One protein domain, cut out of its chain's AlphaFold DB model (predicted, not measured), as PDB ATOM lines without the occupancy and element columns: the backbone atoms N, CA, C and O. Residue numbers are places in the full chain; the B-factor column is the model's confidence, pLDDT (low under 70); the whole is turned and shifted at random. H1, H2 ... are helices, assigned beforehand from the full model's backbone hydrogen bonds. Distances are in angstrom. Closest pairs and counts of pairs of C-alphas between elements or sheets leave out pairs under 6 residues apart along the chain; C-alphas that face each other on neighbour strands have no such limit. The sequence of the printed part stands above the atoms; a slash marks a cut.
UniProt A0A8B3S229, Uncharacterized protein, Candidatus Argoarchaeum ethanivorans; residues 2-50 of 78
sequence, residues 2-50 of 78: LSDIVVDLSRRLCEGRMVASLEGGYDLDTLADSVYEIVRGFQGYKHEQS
ATOM      1  N   LEU A   2      27.558  48.435 -19.064       91.38
ATOM      2  CA  LEU A   2      27.538  47.113 -18.403       91.38
ATOM      3  C   LEU A   2      26.171  46.423 -18.553       91.38
ATOM      4  O   LEU A   2      26.127  45.233 -18.853       91.38
ATOM      5  N   SER A   3      25.070  47.172 -18.421       94.75
ATOM      6  CA  SER A   3      23.703  46.670 -18.625       94.75
ATOM      7  C   SER A   3      23.526  45.984 -19.984       94.75
ATOM      8  O   SER A   3      22.956  44.899 -20.039       94.75
ATOM      9  N   ASP A   4      24.092  46.542 -21.060       95.19
ATOM     10  CA  ASP A   4      24.013  45.942 -22.401       95.19
ATOM     11  C   ASP A   4      24.656  44.552 -22.461       95.19
ATOM     12  O   ASP A   4      24.131  43.662 -23.133       95.19
ATOM     13  N   ILE A   5      25.791  44.378 -21.772       94.94
ATOM     14  CA  ILE A   5      26.539  43.116 -21.722       94.94
ATOM     15  C   ILE A   5      25.751  42.083 -20.919       94.94
ATOM     16  O   ILE A   5      25.595  40.952 -21.369       94.94
ATOM     17  N   VAL A   6      25.226  42.458 -19.749       95.81
ATOM     18  CA  VAL A   6      24.480  41.521 -18.895       95.81
ATOM     19  C   VAL A   6      23.167  41.096 -19.563       95.81
ATOM     20  O   VAL A   6      22.831  39.917 -19.519       95.81
ATOM     21  N   VAL A   7      22.471  42.003 -20.258       96.12
ATOM     22  CA  VAL A   7      21.269  41.670 -21.044       96.12
ATOM     23  C   VAL A   7      21.592  40.742 -22.223       96.12
ATOM     24  O   VAL A   7      20.811  39.844 -22.530       96.12
ATOM     25  N   ASP A   8      22.730  40.926 -22.902       96.12
ATOM     26  CA  ASP A   8      23.168  39.990 -23.951       96.12
ATOM     27  C   ASP A   8      23.466  38.599 -23.376       96.12
ATOM     28  O   ASP A   8      22.971  37.583 -23.871       96.12
ATOM     29  N   LEU A   9      24.232  38.555 -22.283       96.88
ATOM     30  CA  LEU A   9      24.567  37.312 -21.599       96.88
ATOM     31  C   LEU A   9      23.319  36.604 -21.076       96.88
ATOM     32  O   LEU A   9      23.226  35.389 -21.222       96.88
ATOM     33  N   SER A  10      22.340  37.328 -20.527       97.25
ATOM     34  CA  SER A  10      21.122  36.706 -20.009       97.25
ATOM     35  C   SER A  10      20.319  36.031 -21.118       97.25
ATOM     36  O   SER A  10      19.873  34.896 -20.964       97.25
ATOM     37  N   ARG A  11      20.205  36.669 -22.288       96.88
ATOM     38  CA  ARG A  11      19.555  36.074 -23.469       96.88
ATOM     39  C   ARG A  11      20.246  34.791 -23.919       96.88
ATOM     40  O   ARG A  11      19.570  33.835 -24.280       96.88
ATOM     41  N   ARG A  12      21.579  34.763 -23.870       98.06
ATOM     42  CA  ARG A  12      22.393  33.628 -24.332       98.06
ATOM     43  C   ARG A  12      22.480  32.481 -23.331       98.06
ATOM     44  O   ARG A  12      22.605  31.337 -23.748       98.06
ATOM     45  N   LEU A  13      22.479  32.787 -22.037       98.06
ATOM     46  CA  LEU A  13      22.821  31.827 -20.984       98.06
ATOM     47  C   LEU A  13      21.623  31.411 -20.128       98.06
ATOM     48  O   LEU A  13      21.676  30.364 -19.488       98.06
ATOM     49  N   CYS A  14      20.551  32.204 -20.093       97.88
ATOM     50  CA  CYS A  14      19.399  31.945 -19.230       97.88
ATOM     51  C   CYS A  14      18.065  32.447 -19.809       97.88
ATOM     52  O   CYS A  14      17.197  32.886 -19.056       97.88
ATOM     53  N   GLU A  15      17.883  32.374 -21.134       97.75
ATOM     54  CA  GLU A  15      16.625  32.718 -21.834       97.75
ATOM     55  C   GLU A  15      16.116  34.139 -21.516       97.75
ATOM     56  O   GLU A  15      14.918  34.409 -21.471       97.75
ATOM     57  N   GLY A  16      17.036  35.064 -21.247       96.44
ATOM     58  CA  GLY A  16      16.719  36.449 -20.908       96.44
ATOM     59  C   GLY A  16      16.256  36.661 -19.464       96.44
ATOM     60  O   GLY A  16      15.944  37.793 -19.104       96.44
ATOM     61  N   ARG A  17      16.231  35.621 -18.618       97.38
ATOM     62  CA  ARG A  17      15.867  35.756 -17.200       97.38
ATOM     63  C   ARG A  17      16.934  36.547 -16.458       97.38
ATOM     64  O   ARG A  17      18.061  36.085 -16.297       97.38
ATOM     65  N   MET A  18      16.566  37.728 -15.981       94.75
ATOM     66  CA  MET A  18      17.471  38.623 -15.278       94.75
ATOM     67  C   MET A  18      16.698  39.487 -14.287       94.75
ATOM     68  O   MET A  18      15.634  40.004 -14.612       94.75
ATOM     69  N   VAL A  19      17.258  39.657 -13.093       95.88
ATOM     70  CA  VAL A  19      16.761  40.570 -12.058       95.88
ATOM     71  C   VAL A  19      17.953  41.368 -11.547       95.88
ATOM     72  O   VAL A  19      19.038  40.811 -11.383       95.88
ATOM     73  N   ALA A  20      17.764  42.665 -11.319       95.25
ATOM     74  CA  ALA A  20      18.757  43.525 -10.689       95.25
ATOM     75  C   ALA A  20      18.211  44.047  -9.357       95.25
ATOM     76  O   ALA A  20      17.035  44.397  -9.270       95.25
ATOM     77  N   SER A  21      19.076  44.105  -8.348       96.94
ATOM     78  CA  SER A  21      18.808  44.740  -7.058       96.94
ATOM     79  C   SER A  21      19.757  45.919  -6.889       96.94
ATOM     80  O   SER A  21      20.921  45.834  -7.281       96.94
ATOM     81  N   LEU A  22      19.252  47.019  -6.336       96.44
ATOM     82  CA  LEU A  22      20.083  48.160  -5.973       96.44
ATOM     83  C   LEU A  22      20.896  47.806  -4.723       96.44
ATOM     84  O   LEU A  22      20.329  47.330  -3.743       96.44
ATOM     85  N   GLU A  23      22.204  48.044  -4.780       94.56
ATOM     86  CA  GLU A  23      23.128  47.838  -3.660       94.56
ATOM     87  C   GLU A  23      23.532  49.204  -3.074       94.56
ATOM     88  O   GLU A  23      22.685  49.972  -2.625       94.56
ATOM     89  N   GLY A  24      24.827  49.534  -3.090       93.88
ATOM     90  CA  GLY A  24      25.345  50.831  -2.661       93.88
ATOM     91  C   GLY A  24      25.370  51.892  -3.765       93.88
ATOM     92  O   GLY A  24      25.181  51.620  -4.949       93.88
ATOM     93  N   GLY A  25      25.678  53.115  -3.345       95.19
ATOM     94  CA  GLY A  25      25.733  54.310  -4.180       95.19
ATOM     95  C   GLY A  25      25.377  55.505  -3.308       95.19
ATOM     96  O   GLY A  25      24.277  55.563  -2.773       95.19
ATOM     97  N   TYR A  26      26.330  56.406  -3.087       96.12
ATOM     98  CA  TYR A  26      26.188  57.453  -2.062       96.12
ATOM     99  C   TYR A  26      26.180  58.869  -2.639       96.12
ATOM    100  O   TYR A  26      25.815  59.813  -1.947       96.12
ATOM    101  N   ASP A  27      26.546  59.004  -3.911       97.81
ATOM    102  CA  ASP A  27      26.295  60.200  -4.703       97.81
ATOM    103  C   ASP A  27      24.925  60.029  -5.367       97.81
ATOM    104  O   ASP A  27      24.764  59.169  -6.233       97.81
ATOM    105  N   LEU A  28      23.921  60.765  -4.884       97.50
ATOM    106  CA  LEU A  28      22.522  60.541  -5.261       97.50
ATOM    107  C   LEU A  28      22.246  60.885  -6.727       97.50
ATOM    108  O   LEU A  28      21.507  60.152  -7.381       97.50
ATOM    109  N   ASP A  29      22.864  61.946  -7.242       98.19
ATOM    110  CA  ASP A  29      22.679  62.382  -8.626       98.19
ATOM    111  C   ASP A  29      23.321  61.370  -9.581       98.19
ATOM    112  O   ASP A  29      22.668  60.834 -10.478       98.19
ATOM    113  N   THR A  30      24.570  60.985  -9.307       97.25
ATOM    114  CA  THR A  30      25.278  59.968 -10.096       97.25
ATOM    115  C   THR A  30      24.583  58.610 -10.016       97.25
ATOM    116  O   THR A  30      24.553  57.861 -10.999       97.25
ATOM    117  N   LEU A  31      24.022  58.261  -8.854       97.44
ATOM    118  CA  LEU A  31      23.264  57.027  -8.681       97.44
ATOM    119  C   LEU A  31      21.993  57.038  -9.529       97.44
ATOM    120  O   LEU A  31      21.723  56.048 -10.210       97.44
ATOM    121  N   ALA A  32      21.238  58.138  -9.514       97.88
ATOM    122  CA  ALA A  32      20.026  58.290 -10.309       97.88
ATOM    123  C   ALA A  32      20.322  58.142 -11.810       97.88
ATOM    124  O   ALA A  32      19.684  57.324 -12.478       97.88
ATOM    125  N   ASP A  33      21.350  58.835 -12.309       97.25
ATOM    126  CA  ASP A  33      21.787  58.743 -13.708       97.25
ATOM    127  C   ASP A  33      22.231  57.319 -14.076       97.25
ATOM    128  O   ASP A  33      21.856  56.774 -15.118       97.25
ATOM    129  N   SER A  34      22.987  56.667 -13.190       96.31
ATOM    130  CA  SER A  34      23.461  55.296 -13.407       96.31
ATOM    131  C   SER A  34      22.306  54.296 -13.471       96.31
ATOM    132  O   SER A  34      22.284  53.428 -14.348       96.31
ATOM    133  N   VAL A  35      21.331  54.408 -12.564       96.75
ATOM    134  CA  VAL A  35      20.139  53.551 -12.552       96.75
ATOM    135  C   VAL A  35      19.299  53.782 -13.805       96.75
ATOM    136  O   VAL A  35      18.861  52.810 -14.424       96.75
ATOM    137  N   TYR A  36      19.120  55.036 -14.221       96.94
ATOM    138  CA  TYR A  36      18.394  55.378 -15.441       96.94
ATOM    139  C   TYR A  36      18.994  54.693 -16.680       96.94
ATOM    140  O   TYR A  36      18.281  54.001 -17.412       96.94
ATOM    141  N   GLU A  37      20.309  54.784 -16.883       96.44
ATOM    142  CA  GLU A  37      20.974  54.156 -18.033       96.44
ATOM    143  C   GLU A  37      20.952  52.613 -17.964       96.44
ATOM    144  O   GLU A  37      20.834  51.921 -18.982       96.44
ATOM    145  N   ILE A  38      20.985  52.029 -16.760       96.31
ATOM    146  CA  ILE A  38      20.785  50.583 -16.581       96.31
ATOM    147  C   ILE A  38      19.376  50.171 -17.034       96.31
ATOM    148  O   ILE A  38      19.248  49.242 -17.840       96.31
ATOM    149  N   VAL A  39      18.337  50.876 -16.575       96.44
ATOM    150  CA  VAL A  39      16.934  50.605 -16.935       96.44
ATOM    151  C   VAL A  39      16.714  50.750 -18.439       96.44
ATOM    152  O   VAL A  39      16.084  49.884 -19.049       96.44
ATOM    153  N   ARG A  40      17.293  51.775 -19.074       96.69
ATOM    154  CA  ARG A  40      17.254  51.924 -20.536       96.69
ATOM    155  C   ARG A  40      17.841  50.719 -21.258       96.69
ATOM    156  O   ARG A  40      17.232  50.212 -22.202       96.69
ATOM    157  N   GLY A  41      18.990  50.224 -20.794       94.75
ATOM    158  CA  GLY A  41      19.600  49.004 -21.326       94.75
ATOM    159  C   GLY A  41      18.669  47.789 -21.227       94.75
ATOM    160  O   GLY A  41      18.571  46.998 -22.167       94.75
ATOM    161  N   PHE A  42      17.921  47.662 -20.127       95.06
ATOM    162  CA  PHE A  42      16.969  46.558 -19.931       95.06
ATOM    163  C   PHE A  42      15.769  46.664 -20.873       95.06
ATOM    164  O   PHE A  42      15.286  45.648 -21.370       95.06
ATOM    165  N   GLN A  43      15.343  47.887 -21.187       94.19
ATOM    166  CA  GLN A  43      14.315  48.173 -22.192       94.19
ATOM    167  C   GLN A  43      14.808  47.979 -23.638       94.19
ATOM    168  O   GLN A  43      14.051  48.179 -24.584       94.19
ATOM    169  N   GLY A  44      16.059  47.553 -23.828       91.50
ATOM    170  CA  GLY A  44      16.623  47.234 -25.136       91.50
ATOM    171  C   GLY A  44      17.324  48.401 -25.824       91.50
ATOM    172  O   GLY A  44      17.809  48.214 -26.942       91.50
ATOM    173  N   TYR A  45      17.439  49.563 -25.175       95.44
ATOM    174  CA  TYR A  45      18.317  50.620 -25.665       95.44
ATOM    175  C   TYR A  45      19.763  50.110 -25.717       95.44
ATOM    176  O   TYR A  45      20.222  49.420 -24.808       95.44
ATOM    177  N   LYS A  46      20.482  50.439 -26.790       92.88
ATOM    178  CA  LYS A  46      21.893  50.087 -26.959       92.88
ATOM    179  C   LYS A  46      22.732  51.343 -26.835       92.88
ATOM    180  O   LYS A  46      22.610  52.252 -27.650       92.88
ATOM    181  N   HIS A  47      23.582  51.376 -25.817       93.12
ATOM    182  CA  HIS A  47      24.493  52.490 -25.609       93.12
ATOM    183  C   HIS A  47      25.613  52.434 -26.645       93.12
ATOM    184  O   HIS A  47      26.113  51.354 -26.976       93.12
ATOM    185  N   GLU A  48      26.029  53.600 -27.132       90.12
ATOM    186  CA  GLU A  48      27.156  53.689 -28.051       90.12
ATOM    187  C   GLU A  48      28.414  53.107 -27.401       90.12
ATOM    188  O   GLU A  48      28.746  53.383 -26.244       90.12
ATOM    189  N   GLN A  49      29.113  52.256 -28.148       81.88
ATOM    190  CA  GLN A  49      30.401  51.753 -27.707       81.88
ATOM    191  C   GLN A  49      31.460  52.799 -28.014       81.88
ATOM    192  O   GLN A  49      31.563  53.283 -29.141       81.88
ATOM    193  N   SER A  50      32.287  53.118 -27.020       80.38
ATOM    194  CA  SER A  50      33.482  53.908 -27.284       80.38
ATOM    195  C   SER A  50      34.400  53.125 -28.223       80.38
ATOM    196  O   SER A  50      34.771  51.989 -27.933       80.38
TER     197      SER A  50
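This is residues 2 to 50 of the 78 residues of an uncharacterized protein of Candidatus Argoarchaeum ethanivorans (UniProt A0A8B3S229). Two helices, H2 and H1, overlap at one end of each, the last part of H2, residues 37 to 42, beside the first part of H1, residues 2 to 7, and they run the same way with their lines at 37 degrees. The long link, residues 15 to 27, bows back along one side from the far end of H1 to the far end of H2, and residues 43 to 50 form a tail leading away from the overlap. The printed part has 49 residues with two named helices, H1 then H2, and no named strand: all helix. It is only just loose, close to compact, with a radius of gyration of the C-alphas of 11.8 A and spans of 33 by 25 by 16 A.

H2, residues 28 to 42, touches H1, residues 2 to 14, with residues 37 to 42 alone, and H1 touches it with residues 2 to 7 alone. Their closest C-alphas, of Ser 3 and Ile 38, are 5.3 A apart. They run the same way at a steep tilt of 37 degrees, only just beyond shallow. In both helices every O i to N i+4 pair is within hydrogen-bond range.

H2 is 21.0 A long, its C-alpha 42 at (16.969, 46.558, -19.931). H1 is 17.2 A long, from C-alpha 2 at (27.538, 47.113, -18.403).

The C-alphas farthest apart, of Glu 15 and Asp 27, are 33.8 A apart. The printed part has no cut, and no printed residue is under 70 in pLDDT.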